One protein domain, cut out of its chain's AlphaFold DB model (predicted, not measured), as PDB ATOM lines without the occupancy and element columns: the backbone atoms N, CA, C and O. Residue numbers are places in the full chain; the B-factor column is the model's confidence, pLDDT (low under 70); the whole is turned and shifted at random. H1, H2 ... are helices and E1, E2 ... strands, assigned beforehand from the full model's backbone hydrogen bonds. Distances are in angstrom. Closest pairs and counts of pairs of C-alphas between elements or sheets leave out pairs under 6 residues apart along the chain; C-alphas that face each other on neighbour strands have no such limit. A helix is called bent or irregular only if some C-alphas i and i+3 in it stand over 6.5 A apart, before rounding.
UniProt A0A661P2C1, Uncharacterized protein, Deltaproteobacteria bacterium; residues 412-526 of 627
ATOM      1  N   THR A 412       3.854  -2.988   6.394       92.50
ATOM      2  CA  THR A 412       4.345  -4.370   6.524       92.50
ATOM      3  C   THR A 412       4.623  -4.724   7.976       92.50
ATOM      4  O   THR A 412       4.275  -5.818   8.418       92.50
ATOM      5  N   ALA A 413       5.254  -3.807   8.713       93.81
ATOM      6  CA  ALA A 413       5.554  -4.003  10.123       93.81
ATOM      7  C   ALA A 413       4.259  -4.098  10.943       93.81
ATOM      8  O   ALA A 413       4.150  -4.970  11.800       93.81
ATOM      9  N   ASP A 414       3.247  -3.301  10.598       95.94
ATOM     10  CA  ASP A 414       1.928  -3.335  11.227       95.94
ATOM     11  C   ASP A 414       1.190  -4.664  11.018       95.94
ATOM     12  O   ASP A 414       0.719  -5.278  11.980       95.94
ATOM     13  N   ALA A 415       1.163  -5.182   9.785       95.38
ATOM     14  CA  ALA A 415       0.579  -6.493   9.504       95.38
ATOM     15  C   ALA A 415       1.319  -7.629  10.239       95.38
ATOM     16  O   ALA A 415       0.695  -8.576  10.726       95.38
ATOM     17  N   VAL A 416       2.648  -7.543  10.348       95.06
ATOM     18  CA  VAL A 416       3.454  -8.522  11.094       95.06
ATOM     19  C   VAL A 416       3.164  -8.441  12.594       95.06
ATOM     20  O   VAL A 416       2.868  -9.476  13.189       95.06
ATOM     21  N   ALA A 417       3.135  -7.243  13.181       95.62
ATOM     22  CA  ALA A 417       2.796  -7.038  14.588       95.62
ATOM     23  C   ALA A 417       1.418  -7.628  14.931       95.62
ATOM     24  O   ALA A 417       1.251  -8.306  15.947       95.62
ATOM     25  N   ALA A 418       0.426  -7.459  14.051       96.50
ATOM     26  CA  ALA A 418      -0.896  -8.053  14.232       96.50
ATOM     27  C   ALA A 418      -0.868  -9.597  14.260       96.50
ATOM     28  O   ALA A 418      -1.597 -10.213  15.049       96.50
ATOM     29  N   LEU A 419      -0.028 -10.246  13.441       95.44
ATOM     30  CA  LEU A 419       0.181 -11.700  13.492       95.44
ATOM     31  C   LEU A 419       0.906 -12.140  14.769       95.44
ATOM     32  O   LEU A 419       0.511 -13.138  15.378       95.44
ATOM     33  N   GLU A 420       1.928 -11.398  15.182       94.06
ATOM     34  CA  GLU A 420       2.726 -11.666  16.383       94.06
ATOM     35  C   GLU A 420       1.881 -11.631  17.648       94.06
ATOM     36  O   GLU A 420       1.843 -12.612  18.391       94.06
ATOM     37  N   ALA A 421       1.103 -10.565  17.837       95.00
ATOM     38  CA  ALA A 421       0.164 -10.452  18.950       95.00
ATOM     39  C   ALA A 421      -0.954 -11.512  18.882       95.00
ATOM     40  O   ALA A 421      -1.545 -11.881  19.896       95.00
ATOM     41  N   SER A 422      -1.228 -12.058  17.691       95.25
ATOM     42  CA  SER A 422      -2.119 -13.212  17.501       95.25
ATOM     43  C   SER A 422      -1.424 -14.557  17.760       95.25
ATOM     44  O   SER A 422      -2.039 -15.613  17.593       95.25
ATOM     45  N   THR A 423      -0.154 -14.549  18.171       93.56
ATOM     46  CA  THR A 423       0.725 -15.709  18.412       93.56
ATOM     47  C   THR A 423       0.931 -16.613  17.198       93.56
ATOM     48  O   THR A 423       1.124 -17.829  17.312       93.56
ATOM     49  N   VAL A 424       0.875 -16.021  16.006       92.31
ATOM     50  CA  VAL A 424       1.175 -16.703  14.747       92.31
ATOM     51  C   VAL A 424       2.696 -16.708  14.533       92.31
ATOM     52  O   VAL A 424       3.314 -15.646  14.563       92.31
ATOM     53  N   PRO A 425       3.331 -17.869  14.285       84.62
ATOM     54  CA  PRO A 425       4.783 -17.941  14.108       84.62
ATOM     55  C   PRO A 425       5.302 -17.158  12.883       84.62
ATOM     56  O   PRO A 425       5.088 -17.562  11.734       84.62
ATOM     57  N   ILE A 426       6.066 -16.087  13.126       76.75
ATOM     58  CA  ILE A 426       6.572 -15.160  12.090       76.75
ATOM     59  C   ILE A 426       7.565 -15.825  11.140       76.75
ATOM     60  O   ILE A 426       7.567 -15.519   9.951       76.75
ATOM     61  N   ALA A 427       8.387 -16.754  11.641       61.69
ATOM     62  CA  ALA A 427       9.411 -17.450  10.851       61.69
ATOM     63  C   ALA A 427       8.826 -18.188   9.635       61.69
ATOM     64  O   ALA A 427       9.521 -18.467   8.666       61.69
ATOM     65  N   SER A 428       7.528 -18.496   9.680       64.44
ATOM     66  CA  SER A 428       6.814 -19.140   8.583       64.44
ATOM     67  C   SER A 428       6.056 -18.167   7.682       64.44
ATOM     68  O   SER A 428       5.490 -18.617   6.685       64.44
ATOM     69  N   SER A 429       6.046 -16.869   7.999       71.19
ATOM     70  CA  SER A 429       5.162 -15.893   7.365       71.19
ATOM     71  C   SER A 429       5.540 -15.560   5.921       71.19
ATOM     72  O   SER A 429       6.709 -15.573   5.545       71.19
ATOM     73  N   VAL A 430       4.530 -15.284   5.092       72.31
ATOM     74  CA  VAL A 430       4.705 -14.725   3.738       72.31
ATOM     75  C   VAL A 430       4.187 -13.301   3.758       72.31
ATOM     76  O   VAL A 430       3.117 -13.063   4.321       72.31
ATOM     77  N   ARG A 431       4.937 -12.382   3.151       82.50
ATOM     78  CA  ARG A 431       4.631 -10.950   3.117       82.50
ATOM     79  C   ARG A 431       4.361 -10.513   1.684       82.50
ATOM     80  O   ARG A 431       4.999 -11.017   0.763       82.50
ATOM     81  N   ALA A 432       3.436  -9.582   1.515       73.94
ATOM     82  CA  ALA A 432       3.194  -8.894   0.257       73.94
ATOM     83  C   ALA A 432       3.103  -7.394   0.529       73.94
ATOM     84  O   ALA A 432       2.461  -6.991   1.498       73.94
ATOM     85  N   VAL A 433       3.742  -6.600  -0.327       74.31
ATOM     86  CA  VAL A 433       3.669  -5.135  -0.345       74.31
ATOM     87  C   VAL A 433       3.317  -4.746  -1.766       74.31
ATOM     88  O   VAL A 433       3.984  -5.211  -2.690       74.31
ATOM     89  N   ASN A 434       2.261  -3.955  -1.939       72.00
ATOM     90  CA  ASN A 434       1.831  -3.441  -3.242       72.00
ATOM     91  C   ASN A 434       1.711  -4.554  -4.314       72.00
ATOM     92  O   ASN A 434       2.154  -4.404  -5.451       72.00
ATOM     93  N   GLY A 435       1.155  -5.712  -3.937       77.50
ATOM     94  CA  GLY A 435       1.095  -6.895  -4.797       77.50
ATOM     95  C   GLY A 435       0.266  -8.037  -4.211       77.50
ATOM     96  O   GLY A 435      -0.307  -7.928  -3.130       77.50
ATOM     97  N   SER A 436       0.195  -9.150  -4.940       82.06
ATOM     98  CA  SER A 436      -0.589 -10.325  -4.546       82.06
ATOM     99  C   SER A 436       0.090 -11.137  -3.439       82.06
ATOM    100  O   SER A 436       1.296 -11.381  -3.470       82.06
ATOM    101  N   LEU A 437      -0.700 -11.640  -2.490       84.69
ATOM    102  CA  LEU A 437      -0.251 -12.603  -1.492       84.69
ATOM    103  C   LEU A 437      -0.474 -14.026  -2.012       84.69
ATOM    104  O   LEU A 437      -1.610 -14.496  -2.123       84.69
ATOM    105  N   ALA A 438       0.618 -14.724  -2.322       84.62
ATOM    106  CA  ALA A 438       0.557 -16.081  -2.847       84.62
ATOM    107  C   ALA A 438      -0.088 -17.059  -1.849       84.62
ATOM    108  O   ALA A 438       0.167 -17.022  -0.642       84.62
ATOM    109  N   LYS A 439      -0.883 -17.999  -2.372       87.00
ATOM    110  CA  LYS A 439      -1.438 -19.101  -1.581       87.00
ATOM    111  C   LYS A 439      -0.304 -19.991  -1.069       87.00
ATOM    112  O   LYS A 439       0.399 -20.615  -1.860       87.00
ATOM    113  N   LYS A 440      -0.193 -20.143   0.252       87.50
ATOM    114  CA  LYS A 440       0.730 -21.094   0.888       87.50
ATOM    115  C   LYS A 440      -0.036 -22.139   1.691       87.50
ATOM    116  O   LYS A 440      -0.885 -21.809   2.515       87.50
ATOM    117  N   LEU A 441       0.245 -23.418   1.442       84.88
ATOM    118  CA  LEU A 441      -0.449 -24.515   2.118       84.88
ATOM    119  C   LEU A 441      -0.279 -24.401   3.642       84.88
ATOM    120  O   LEU A 441       0.814 -24.146   4.141       84.88
ATOM    121  N   GLY A 442      -1.375 -24.574   4.382       84.06
ATOM    122  CA  GLY A 442      -1.384 -24.480   5.844       84.06
ATOM    123  C   GLY A 442      -1.431 -23.055   6.407       84.06
ATOM    124  O   GLY A 442      -1.705 -22.910   7.597       84.06
ATOM    125  N   HIS A 443      -1.242 -22.015   5.586       91.75
ATOM    126  CA  HIS A 443      -1.441 -20.628   6.005       91.75
ATOM    127  C   HIS A 443      -2.931 -20.312   6.035       91.75
ATOM    128  O   HIS A 443      -3.599 -20.365   5.011       91.75
ATOM    129  N   ARG A 444      -3.461 -20.032   7.223       92.88
ATOM    130  CA  ARG A 444      -4.899 -19.805   7.440       92.88
ATOM    131  C   ARG A 444      -5.189 -18.540   8.228       92.88
ATOM    132  O   ARG A 444      -6.356 -18.231   8.435       92.88
ATOM    133  N   VAL A 445      -4.154 -17.838   8.680       95.56
ATOM    134  CA  VAL A 445      -4.278 -16.533   9.322       95.56
ATOM    135  C   VAL A 445      -3.599 -15.516   8.427       95.56
ATOM    136  O   VAL A 445      -2.470 -15.746   7.991       95.56
ATOM    137  N   VAL A 446      -4.285 -14.418   8.137       95.12
ATOM    138  CA  VAL A 446      -3.761 -13.331   7.310       95.12
ATOM    139  C   VAL A 446      -4.056 -12.013   8.002       95.12
ATOM    140  O   VAL A 446      -5.196 -11.771   8.382       95.12
ATOM    141  N   ALA A 447      -3.042 -11.184   8.190       95.69
ATOM    142  CA  ALA A 447      -3.176  -9.820   8.665       95.69
ATOM    143  C   ALA A 447      -2.988  -8.855   7.498       95.69
ATOM    144  O   ALA A 447      -2.127  -9.072   6.644       95.69
ATOM    145  N   PHE A 448      -3.782  -7.796   7.500       94.06
ATOM    146  CA  PHE A 448      -3.770  -6.741   6.502       94.06
ATOM    147  C   PHE A 448      -3.555  -5.399   7.178       94.06
ATOM    148  O   PHE A 448      -4.081  -5.173   8.270       94.06
ATOM    149  N   SER A 449      -2.833  -4.521   6.492       94.19
ATOM    150  CA  SER A 449      -2.767  -3.093   6.775       94.19
ATOM    151  C   SER A 449      -2.824  -2.354   5.439       94.19
ATOM    152  O   SER A 449      -1.973  -2.565   4.573       94.19
ATOM    153  N   GLN A 450      -3.869  -1.558   5.223       91.38
ATOM    154  CA  GLN A 450      -4.117  -0.864   3.954       91.38
ATOM    155  C   GLN A 450      -4.588   0.571   4.213       91.38
ATOM    156  O   GLN A 450      -5.376   0.803   5.134       91.38
ATOM    157  N   LEU A 451      -4.125   1.524   3.403       88.38
ATOM    158  CA  LEU A 451      -4.609   2.913   3.448       88.38
ATOM    159  C   LEU A 451      -5.905   3.097   2.642       88.38
ATOM    160  O   LEU A 451      -6.712   3.968   2.944       88.38
ATOM    161  N   GLU A 452      -6.148   2.220   1.667       81.56
ATOM    162  CA  GLU A 452      -7.350   2.228   0.835       81.56
ATOM    163  C   GLU A 452      -8.238   1.016   1.124       81.56
ATOM    164  O   GLU A 452      -7.784  -0.130   1.208       81.56
ATOM    165  N   ALA A 453      -9.541   1.247   1.275       77.69
ATOM    166  CA  ALA A 453     -10.490   0.166   1.486       77.69
ATOM    167  C   ALA A 453     -10.624  -0.707   0.226       77.69
ATOM    168  O   ALA A 453     -10.867  -0.209  -0.867       77.69
ATOM    169  N   GLY A 454     -10.543  -2.029   0.399       73.94
ATOM    170  CA  GLY A 454     -10.744  -2.990  -0.694       73.94
ATOM    171  C   GLY A 454      -9.506  -3.228  -1.559       73.94
ATOM    172  O   GLY A 454      -9.617  -3.860  -2.607       73.94
ATOM    173  N   ALA A 455      -8.336  -2.771  -1.114       76.81
ATOM    174  CA  ALA A 455      -7.085  -2.943  -1.838       76.81
ATOM    175  C   ALA A 455      -6.656  -4.426  -1.950       76.81
ATOM    176  O   ALA A 455      -5.978  -4.795  -2.908       76.81
ATOM    177  N   PHE A 456      -7.111  -5.313  -1.053       77.06
ATOM    178  CA  PHE A 456      -6.979  -6.766  -1.213       77.06
ATOM    179  C   PHE A 456      -8.311  -7.440  -1.546       77.06
ATOM    180  O   PHE A 456      -9.300  -7.305  -0.825       77.06
ATOM    181  N   VAL A 457      -8.300  -8.260  -2.600       79.88
ATOM    182  CA  VAL A 457      -9.433  -9.096  -3.015       79.88
ATOM    183  C   VAL A 457      -9.003 -10.562  -3.012       79.88
ATOM    184  O   VAL A 457      -7.906 -10.904  -3.451       79.88
ATOM    185  N   VAL A 458      -9.857 -11.453  -2.504       80.94
ATOM    186  CA  VAL A 458      -9.584 -12.899  -2.500       80.94
ATOM    187  C   VAL A 458      -9.431 -13.399  -3.941       80.94
ATOM    188  O   VAL A 458     -10.254 -13.101  -4.804       80.94
ATOM    189  N   ASP A 459      -8.372 -14.167  -4.209       73.81
ATOM    190  CA  ASP A 459      -8.059 -14.651  -5.559       73.81
ATOM    191  C   ASP A 459      -9.018 -15.772  -6.017       73.81
ATOM    192  O   ASP A 459      -9.368 -15.872  -7.192       73.81
ATOM    193  N   THR A 460      -9.496 -16.587  -5.068       63.81
ATOM    194  CA  THR A 460     -10.345 -17.773  -5.293       63.81
ATOM    195  C   THR A 460     -11.835 -17.555  -4.986       63.81
ATOM    196  O   THR A 460     -12.198 -16.572  -4.353       63.81
ATOM    197  N   SER A 461     -12.680 -18.511  -5.416       57.25
ATOM    198  CA  SER A 461     -14.157 -18.509  -5.331       57.25
ATOM    199  C   SER A 461     -14.745 -17.802  -4.087       57.25
ATOM    200  O   SER A 461     -14.313 -18.108  -2.970       57.25
ATOM    201  N   PRO A 462     -15.782 -16.947  -4.249       58.34
ATOM    202  CA  PRO A 462     -16.454 -16.219  -3.161       58.34
ATOM    203  C   PRO A 462     -17.073 -17.115  -2.070       58.34
ATOM    204  O   PRO A 462     -17.484 -16.623  -1.022       58.34
ATOM    205  N   GLU A 463     -17.118 -18.432  -2.279       58.25
ATOM    206  CA  GLU A 463     -17.617 -19.416  -1.311       58.25
ATOM    207  C   GLU A 463     -16.620 -19.745  -0.185       58.25
ATOM    208  O   GLU A 463     -16.962 -20.418   0.792       58.25
ATOM    209  N   ALA A 464     -15.367 -19.297  -0.292       72.88
ATOM    210  CA  ALA A 464     -14.325 -19.670   0.649       72.88
ATOM    211  C   ALA A 464     -14.446 -18.870   1.966       72.88
ATOM    212  O   ALA A 464     -13.918 -17.768   2.109       72.88
ATOM    213  N   ARG A 465     -15.151 -19.453   2.949       86.62
ATOM    214  CA  ARG A 465     -15.473 -18.830   4.245       86.62
ATOM    215  C   ARG A 465     -14.236 -18.255   4.950       86.62
ATOM    216  O   ARG A 465     -13.251 -18.961   5.197       86.62
ATOM    217  N   LEU A 466     -14.342 -16.988   5.334       90.88
ATOM    218  CA  LEU A 466     -13.359 -16.247   6.117       90.88
ATOM    219  C   LEU A 466     -14.062 -15.423   7.198       90.88
ATOM    220  O   LEU A 466     -15.224 -15.052   7.035       90.88
ATOM    221  N   ALA A 467     -13.354 -15.130   8.284       93.19
ATOM    222  CA  ALA A 467     -13.820 -14.238   9.339       93.19
ATOM    223  C   ALA A 467     -12.683 -13.310   9.764       93.19
ATOM    224  O   ALA A 467     -11.584 -13.790  10.039       93.19
ATOM    225  N   CYS A 468     -12.942 -12.003   9.827       93.81
ATOM    226  CA  CYS A 468     -11.934 -10.993  10.151       93.81
ATOM    227  C   CYS A 468     -12.282 -10.228  11.429       93.81
ATOM    228  O   CYS A 468     -13.455  -9.985  11.730       93.81
ATOM    229  N   SER A 469     -11.251  -9.849  12.180       93.38
ATOM    230  CA  SER A 469     -11.359  -9.004  13.366       93.38
ATOM    231  C   SER A 469     -10.186  -8.007  13.428       93.38
ATOM    232  O   SER A 469      -9.042  -8.448  13.273       93.38
ATOM    233  N   PRO A 470     -10.445  -6.694  13.616       92.12
ATOM    234  CA  PRO A 470     -11.766  -6.057  13.567       92.12
ATOM    235  C   PRO A 470     -12.424  -6.208  12.182       92.12
ATOM    236  O   PRO A 470     -11.800  -6.657  11.220       92.12
ATOM    237  N   LYS A 471     -13.718  -5.881  12.081       88.19
ATOM    238  CA  LYS A 471     -14.379  -5.799  10.769       88.19
ATOM    239  C   LYS A 471     -13.743  -4.661   9.965       88.19
ATOM    240  O   LYS A 471     -13.355  -3.648  10.547       88.19
ATOM    241  N   GLN A 472     -13.655  -4.833   8.650       84.00
ATOM    242  CA  GLN A 472     -13.178  -3.781   7.757       84.00
ATOM    243  C   GLN A 472     -14.093  -2.554   7.867       84.00
ATOM    244  O   GLN A 472     -15.318  -2.695   7.870       84.00
ATOM    245  N   ASP A 473     -13.492  -1.370   7.963       79.75
ATOM    246  CA  ASP A 473     -14.199  -0.101   8.089       79.75
ATOM    247  C   ASP A 473     -13.872   0.771   6.878       79.75
ATOM    248  O   ASP A 473     -12.790   1.346   6.761       79.75
ATOM    249  N   THR A 474     -14.828   0.890   5.961       76.62
ATOM    250  CA  THR A 474     -14.653   1.673   4.734       76.62
ATOM    251  C   THR A 474     -14.475   3.170   4.990       76.62
ATOM    252  O   THR A 474     -14.139   3.888   4.058       76.62
ATOM    253  N   ARG A 475     -14.723   3.655   6.215       76.56
ATOM    254  CA  ARG A 475     -14.523   5.059   6.608       76.56
ATOM    255  C   ARG A 475     -13.192   5.294   7.319       76.56
ATOM    256  O   ARG A 475     -12.827   6.446   7.533       76.56
ATOM    257  N   ALA A 476     -12.486   4.235   7.706       77.69
ATOM    258  CA  ALA A 476     -11.201   4.371   8.366       77.69
ATOM    259  C   ALA A 476     -10.105   4.733   7.357       77.69
ATOM    260  O   ALA A 476      -9.953   4.077   6.329       77.69
ATOM    261  N   THR A 477      -9.297   5.726   7.717       82.69
ATOM    262  CA  THR A 477      -8.071   6.136   7.013       82.69
ATOM    263  C   THR A 477      -7.016   5.031   6.963       82.69
ATOM    264  O   THR A 477      -6.242   4.955   6.019       82.69
ATOM    265  N   VAL A 478      -6.990   4.152   7.970       89.50
ATOM    266  CA  VAL A 478      -6.174   2.933   7.976       89.50
ATOM    267  C   VAL A 478      -7.084   1.749   8.249       89.50
ATOM    268  O   VAL A 478      -7.787   1.685   9.258       89.50
ATOM    269  N   ASN A 479      -7.069   0.771   7.358       90.69
ATOM    270  CA  ASN A 479      -7.807  -0.470   7.495       90.69
ATOM    271  C   ASN A 479      -6.848  -1.595   7.893       90.69
ATOM    272  O   ASN A 479      -6.202  -2.200   7.045       90.69
ATOM    273  N   ALA A 480      -6.780  -1.889   9.192       93.69
ATOM    274  CA  ALA A 480      -5.973  -2.982   9.719       93.69
ATOM    275  C   ALA A 480      -6.859  -4.064  10.345       93.69
ATOM    276  O   ALA A 480      -7.714  -3.765  11.184       93.69
ATOM    277  N   PHE A 481      -6.682  -5.317   9.925       95.00
ATOM    278  CA  PHE A 481      -7.496  -6.437  10.397       95.00
ATOM    279  C   PHE A 481      -6.808  -7.789  10.222       95.00
ATOM    280  O   PHE A 481      -5.958  -7.971   9.355       95.00
ATOM    281  N   VAL A 482      -7.202  -8.761  11.049       96.12
ATOM    282  CA  VAL A 482      -6.712 -10.143  10.994       96.12
ATOM    283  C   VAL A 482      -7.853 -11.075  10.622       96.12
ATOM    284  O   VAL A 482      -8.859 -11.151  11.325       96.12
ATOM    285  N   CYS A 483      -7.681 -11.818   9.535       95.12
ATOM    286  CA  CYS A 483      -8.625 -12.800   9.032       95.12
ATOM    287  C   CYS A 483      -8.172 -14.230   9.317       95.12
ATOM    288  O   CYS A 483      -6.995 -14.570   9.189       95.12
ATOM    289  N   VAL A 484      -9.138 -15.093   9.624       95.12
ATOM    290  CA  VAL A 484      -8.989 -16.547   9.608       95.12
ATOM    291  C   VAL A 484      -9.716 -17.103   8.397       95.12
ATOM    292  O   VAL A 484     -10.847 -16.720   8.111       95.12
ATOM    293  N   GLN A 485      -9.070 -18.030   7.700       92.12
ATOM    294  CA  GLN A 485      -9.607 -18.696   6.523       92.12
ATOM    295  C   GLN A 485      -9.980 -20.149   6.854       92.12
ATOM    296  O   GLN A 485      -9.246 -20.858   7.557       92.12
ATOM    297  N   ALA A 486     -11.097 -20.638   6.307       89.88
ATOM    298  CA  ALA A 486     -11.442 -22.062   6.366       89.88
ATOM    299  C   ALA A 486     -10.355 -22.936   5.711       89.88
ATOM    300  O   ALA A 486     -10.012 -24.002   6.216       89.88
ATOM    301  N   GLN A 487      -9.775 -22.449   4.615       87.56
ATOM    302  CA  GLN A 487      -8.669 -23.064   3.884       87.56
ATOM    303  C   GLN A 487      -7.712 -21.973   3.406       87.56
ATOM    304  O   GLN A 487      -8.138 -20.838   3.234       87.56
ATOM    305  N   ALA A 488      -6.447 -22.319   3.161       88.19
ATOM    306  CA  ALA A 488      -5.471 -21.371   2.629       88.19
ATOM    307  C   ALA A 488      -5.911 -20.814   1.265       88.19
ATOM    308  O   ALA A 488      -6.213 -21.590   0.350       88.19
ATOM    309  N   GLN A 489      -5.898 -19.490   1.114       87.88
ATOM    310  CA  GLN A 489      -6.266 -18.792  -0.126       87.88
ATOM    311  C   GLN A 489      -5.167 -17.818  -0.558       87.88
ATOM    312  O   GLN A 489      -4.391 -17.344   0.271       87.88
ATOM    313  N   GLY A 490      -5.117 -17.535  -1.861       87.00
ATOM    314  CA  GLY A 490      -4.339 -16.425  -2.405       87.00
ATOM    315  C   GLY A 490      -5.141 -15.127  -2.348       87.00
ATOM    316  O   GLY A 490      -6.374 -15.157  -2.307       87.00
ATOM    317  N   TRP A 491      -4.443 -13.998  -2.364       88.44
ATOM    318  CA  TRP A 491      -5.047 -12.669  -2.409       88.44
ATOM    319  C   TRP A 491      -4.424 -11.867  -3.532       88.44
ATOM    320  O   TRP A 491      -3.204 -11.849  -3.673       88.44
ATOM    321  N   ARG A 492      -5.255 -11.191  -4.315       85.38
ATOM    322  CA  ARG A 492      -4.813 -10.250  -5.336       85.38
ATOM    323  C   ARG A 492      -4.786  -8.847  -4.755       85.38
ATOM    324  O   ARG A 492      -5.731  -8.443  -4.076       85.38
ATOM    325  N   GLY A 493      -3.715  -8.120  -5.052       80.06
ATOM    326  CA  GLY A 493      -3.727  -6.673  -4.898       80.06
ATOM    327  C   GLY A 493      -4.630  -6.054  -5.969       80.06
ATOM    328  O   GLY A 493      -4.574  -6.451  -7.132       80.06
ATOM    329  N   GLY A 494      -5.486  -5.127  -5.568       70.38
ATOM    330  CA  GLY A 494      -6.275  -4.245  -6.419       70.38
ATOM    331  C   GLY A 494      -5.929  -2.780  -6.147       70.38
ATOM    332  O   GLY A 494      -5.275  -2.475  -5.153       70.38
ATOM    333  N   GLY A 495      -6.378  -1.889  -7.034       65.62
ATOM    334  CA  GLY A 495      -6.082  -0.450  -6.984       65.62
ATOM    335  C   GLY A 495      -4.935  -0.037  -7.912       65.62
ATOM    336  O   GLY A 495      -4.094  -0.857  -8.282       65.62
ATOM    337  N   THR A 496      -4.936   1.228  -8.334       55.62
ATOM    338  CA  THR A 496      -3.941   1.800  -9.261       55.62
ATOM    339  C   THR A 496      -2.653   2.244  -8.563       55.62
ATOM    340  O   THR A 496      -1.623   2.335  -9.220       55.62
ATOM    341  N   GLU A 497      -2.684   2.443  -7.240       58.44
ATOM    342  CA  GLU A 497      -1.544   2.882  -6.418       58.44
ATOM    343  C   GLU A 497      -1.559   2.184  -5.047       58.44
ATOM    344  O   GLU A 497      -1.535   2.823  -4.004       58.44
ATOM    345  N   ALA A 498      -1.699   0.857  -5.018       56.84
ATOM    346  CA  ALA A 498      -2.069   0.159  -3.789       56.84
ATOM    347  C   ALA A 498      -1.011   0.288  -2.671       56.84
ATOM    348  O   ALA A 498      -0.087  -0.516  -2.626       56.84
ATOM    349  N   VAL A 499      -1.176   1.247  -1.749       79.12
ATOM    350  CA  VAL A 499      -0.383   1.412  -0.515       79.12
ATOM    351  C   VAL A 499      -0.928   0.443   0.534       79.12
ATOM    352  O   VAL A 499      -1.746   0.783   1.397       79.12
ATOM    353  N   GLN A 500      -0.535  -0.820   0.389       86.62
ATOM    354  CA  GLN A 500      -1.054  -1.924   1.190       86.62
ATOM    355  C   GLN A 500       0.017  -2.960   1.508       86.62
ATOM    356  O   GLN A 500       0.910  -3.235   0.701       86.62
ATOM    357  N   ALA A 501      -0.129  -3.607   2.660       91.38
ATOM    358  CA  ALA A 501       0.667  -4.760   3.026       91.38
ATOM    359  C   ALA A 501      -0.182  -5.866   3.653       91.38
ATOM    360  O   ALA A 501      -1.186  -5.627   4.330       91.38
ATOM    361  N   ALA A 502       0.263  -7.099   3.445       92.62
ATOM    362  CA  ALA A 502      -0.314  -8.272   4.072       92.62
ATOM    363  C   ALA A 502       0.776  -9.211   4.581       92.62
ATOM    364  O   ALA A 502       1.837  -9.356   3.969       92.62
ATOM    365  N   ALA A 503       0.479  -9.902   5.674       93.56
ATOM    366  CA  ALA A 503       1.284 -10.993   6.195       93.56
ATOM    367  C   ALA A 503       0.386 -12.212   6.427       93.56
ATOM    368  O   ALA A 503      -0.698 -12.083   6.988       93.56
ATOM    369  N   SER A 504       0.818 -13.410   6.032       94.81
ATOM    370  CA  SER A 504       0.093 -14.657   6.333       94.81
ATOM    371  C   SER A 504       0.934 -15.641   7.119       94.81
ATOM    372  O   SER A 504       2.140 -15.719   6.910       94.81
ATOM    373  N   GLY A 505       0.290 -16.458   7.948       94.69
ATOM    374  CA  GLY A 505       0.921 -17.551   8.677       94.69
ATOM    375  C   GLY A 505      -0.037 -18.707   8.991       94.69
ATOM    376  O   GLY A 505      -1.236 -18.657   8.677       94.69
ATOM    377  N   PRO A 506       0.484 -19.797   9.577       94.75
ATOM    378  CA  PRO A 506      -0.313 -20.947   9.975       94.75
ATOM    379  C   PRO A 506      -1.189 -20.637  11.192       94.75
ATOM    380  O   PRO A 506      -0.976 -19.657  11.905       94.75
ATOM    381  N   LEU A 507      -2.155 -21.514  11.476       93.62
ATOM    382  CA  LEU A 507      -2.850 -21.467  12.763       93.62
ATOM    383  C   LEU A 507      -1.841 -21.665  13.912       93.62
ATOM    384  O   LEU A 507      -1.036 -22.606  13.849       93.62
ATOM    385  N   PRO A 508      -1.913 -20.849  14.980       93.69
ATOM    386  CA  PRO A 508      -1.149 -21.078  16.198       93.69
ATOM    387  C   PRO A 508      -1.349 -22.499  16.734       93.69
ATOM    388  O   PRO A 508      -2.433 -23.082  16.622       93.69
ATOM    389  N   ALA A 509      -0.314 -23.069  17.356       91.88
ATOM    390  CA  ALA A 509      -0.332 -24.458  17.821       91.88
ATOM    391  C   ALA A 509      -1.511 -24.767  18.767       91.88
ATOM    392  O   ALA A 509      -2.069 -25.869  18.733       91.88
ATOM    393  N   TRP A 510      -1.927 -23.785  19.566       92.25
ATOM    394  CA  TRP A 510      -3.042 -23.899  20.501       92.25
ATOM    395  C   TRP A 510      -4.421 -23.926  19.814       92.25
ATOM    396  O   TRP A 510      -5.339 -24.531  20.361       92.25
ATOM    397  N   LEU A 511      -4.554 -23.405  18.585       94.00
ATOM    398  CA  LEU A 511      -5.781 -23.478  17.773       94.00
ATOM    399  C   LEU A 511      -5.886 -24.731  16.895       94.00
ATOM    400  O   LEU A 511      -6.943 -24.984  16.317       94.00
ATOM    401  N   LYS A 512      -4.833 -25.555  16.805       91.81
ATOM    402  CA  LYS A 512      -4.804 -26.725  15.904       91.81
ATOM    403  C   LYS A 512      -5.941 -27.727  16.132       91.81
ATOM    404  O   LYS A 512      -6.321 -28.403  15.184       91.81
ATOM    405  N   LEU A 513      -6.518 -27.807  17.336       93.44
ATOM    406  CA  LEU A 513      -7.667 -28.686  17.611       93.44
ATOM    407  C   LEU A 513      -8.863 -28.391  16.686       93.44
ATOM    408  O   LEU A 513      -9.588 -29.313  16.312       93.44
ATOM    409  N   LEU A 514      -9.048 -27.118  16.320       94.56
ATOM    410  CA  LEU A 514     -10.147 -26.643  15.480       94.56
ATOM    411  C   LEU A 514      -9.814 -26.679  13.982       94.56
ATOM    412  O   LEU A 514     -10.691 -26.421  13.161       94.56
ATOM    413  N   ALA A 515      -8.576 -27.016  13.604       91.31
ATOM    414  CA  ALA A 515      -8.135 -26.954  12.214       91.31
ATOM    415  C   ALA A 515      -8.944 -27.887  11.295       91.31
ATOM    416  O   ALA A 515      -9.270 -27.494  10.175       91.31
ATOM    417  N   ASP A 516      -9.308 -29.074  11.787       89.94
ATOM    418  CA  ASP A 516     -10.022 -30.101  11.015       89.94
ATOM    419  C   ASP A 516     -11.554 -29.996  11.125       89.94
ATOM    420  O   ASP A 516     -12.283 -30.805  10.543       89.94
ATOM    421  N   VAL A 517     -12.068 -29.030  11.894       91.75
ATOM    422  CA  VAL A 517     -13.512 -28.822  12.048       91.75
ATOM    423  C   VAL A 517     -14.057 -28.196  10.765       91.75
ATOM    424  O   VAL A 517     -13.628 -27.121  10.356       91.75
ATOM    425  N   ARG A 518     -15.008 -28.882  10.118       87.25
ATOM    426  CA  ARG A 518     -15.584 -28.470   8.822       87.25
ATOM    427  C   ARG A 518     -16.769 -27.508   8.931       87.25
ATOM    428  O   ARG A 518     -17.246 -27.030   7.909       87.25
ATOM    429  N   ASP A 519     -17.264 -27.260  10.140       89.12
ATOM    430  CA  ASP A 519     -18.381 -26.340  10.357       89.12
ATOM    431  C   ASP A 519     -17.951 -24.897  10.026       89.12
ATOM    432  O   ASP A 519     -16.958 -24.433  10.589       89.12
ATOM    433  N   PRO A 520     -18.655 -24.176   9.137       85.81
ATOM    434  CA  PRO A 520     -18.245 -22.842   8.701       85.81
ATOM    435  C   PRO A 520     -18.211 -21.801   9.830       85.81
ATOM    436  O   PRO A 520     -17.410 -20.867   9.759       85.81
ATOM    437  N   GLU A 521     -19.022 -21.953  10.882       92.19
ATOM    438  CA  GLU A 521     -19.050 -21.019  12.018       92.19
ATOM    439  C   GLU A 521     -17.796 -21.134  12.905       92.19
ATOM    440  O   GLU A 521     -17.471 -20.209  13.651       92.19
ATOM    441  N   VAL A 522     -17.028 -22.230  12.806       94.44
ATOM    442  CA  VAL A 522     -15.780 -22.375  13.575       94.44
ATOM    443  C   VAL A 522     -14.742 -21.321  13.174       94.44
ATOM    444  O   VAL A 522     -13.895 -20.947  13.984       94.44
ATOM    445  N   VAL A 523     -14.814 -20.811  11.939       93.81
ATOM    446  CA  VAL A 523     -13.922 -19.755  11.434       93.81
ATOM    447  C   VAL A 523     -14.150 -18.449  12.191       93.81
ATOM    448  O   VAL A 523     -13.181 -17.810  12.603       93.81
ATOM    449  N   ASP A 524     -15.412 -18.111  12.458       93.88
ATOM    450  CA  ASP A 524     -15.793 -16.950  13.263       93.88
ATOM    451  C   ASP A 524     -15.287 -17.090  14.712       93.88
ATOM    452  O   ASP A 524     -14.747 -16.141  15.285       93.88
ATOM    453  N   VAL A 525     -15.367 -18.296  15.290       95.06
ATOM    454  CA  VAL A 525     -14.830 -18.585  16.633       95.06
ATOM    455  C   VAL A 525     -13.305 -18.479  16.677       95.06
ATOM    456  O   VAL A 525     -12.756 -17.893  17.609       95.06
ATOM    457  N   MET A 526     -12.600 -18.998  15.669       95.88
ATOM    458  CA  MET A 526     -11.143 -18.863  15.584       95.88
ATOM    459  C   MET A 526     -10.720 -17.394  15.485       95.88
ATOM    460  O   MET A 526      -9.777 -16.998  16.165       95.88
TER     461      MET A 526
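AT A GLANCE: This is residues 412 to 526 of the 627 residues of an uncharacterized protein of Deltaproteobacteria bacterium (UniProt A0A661P2C1). A twisted sheet of five strands makes the core, with H1 packed slantwise over one face near the strands E7 and E2, and H3 over the same face at the edge strand E4. Over the opposite face, set off from it, lies a small two-stranded ribbon of E3 and E6, while H2 sits beyond the end of the sheet where E7 ends. The printed part has 115 residues with three named helices and seven named strands, in the order H1, E1, E2, E3, E4, E5, E6, E7, H2, H3; the class is mixed, helices and strands. The large sheet runs E1, E7, E2, E5, E4, and both it and the pair E3 and E6 are antiparallel. The whole is compact, with a radius of gyration of the C-alphas of 13.2 A, and its C-alphas span 40 by 30 by 24 A.

IN THESE COORDINATES: The printed part opens with H1, residues 412 to 421, 14.5 A from first to last C-alpha; C-alpha 412 is at (4.345, -4.370, 6.524). E1 follows at residues 430 to 433. E2, residues 443 to 450, is the longest strand by residues and measures 20.0 A from C-alpha 443 at (-1.441, -20.628, 6.005) to C-alpha 450. E3 is residues 456 to 458, and E4 is residues 466 to 469, 10.4 A long. E5, residues 479 to 485, is 18.3 A long. E6 is residues 491 to 493, and E7, residues 500 to 506, is 21.0 A long. H2, residues 509 to 514, is irregular: C-alphas 510 and 513 are 7.3 A apart. H3, residues 521 to 526, ends with C-alpha 526 at (-11.143, -18.863, 15.584).

HOW THE PARTS SIT: In the large sheet E1 and E4 are the edge strands. E1 and E7 are antiparallel at 174 degrees, with N 432 and O 502 2.9 A apart, within hydrogen-bond range. E7 and E2 are antiparallel at 162 degrees, with N 503 and O 447 at 2.9 A. E2 and E5 are antiparallel at 167 degrees, with N 483 and O 446 at 2.7 A. E4 and E5 form a hairpin, their directions 141 degrees apart, with N 484 and O 467 at 2.8 A. H1 and H3 lie on the same face of this sheet, an arrangement in two layers, with helices on one face of a sheet. H1 has a height over the sheet of 7.6 A and lies over E2 and, only just, with 3 of its C-alphas, over E7. It runs slantwise to the strands, at 41 degrees to E2 on the local plane. Its closest C-alphas to E2 are those of Ala 415 and Ala 447, 5.1 A. H3 has a height over the sheet of 7.7 A and lies over E4, where the C-alphas of Ala 467 and Asp 524 come closest, at 5.2 A. H2 is not on the sheet; it and H3 form a helical hairpin and only just touch, with 3 pairs of C-alphas within 8 A, the closest being Leu 514 and Val 522 at 7.3 A. They run opposite ways at a shallow tilt of 11 degrees, the line of H2 being a rough one. E3 and E6 are antiparallel at 145 degrees, with N 492 and O 457 at 2.8 A. E3 and E7 are apart, but only just, at 8.0 A. In H1 and H3 every O i to N i+4 pair is within hydrogen-bond range; H2 has 0 of 2 such pairs, and 2 of 3 O i to N i+3 pairs.

THE WHOLE: The two C-alphas farthest apart are those of Thr 496 and Leu 513, at 40.8 A. The printed part has no cut, and no link is long; those from E2 to E3, E5 to E6 and E7 to H2 are tight. The mean pLDDT of the printed part is 85.6, and 10 residues are under 70: residues 427 to 428, 460 to 463 and 495 to 498.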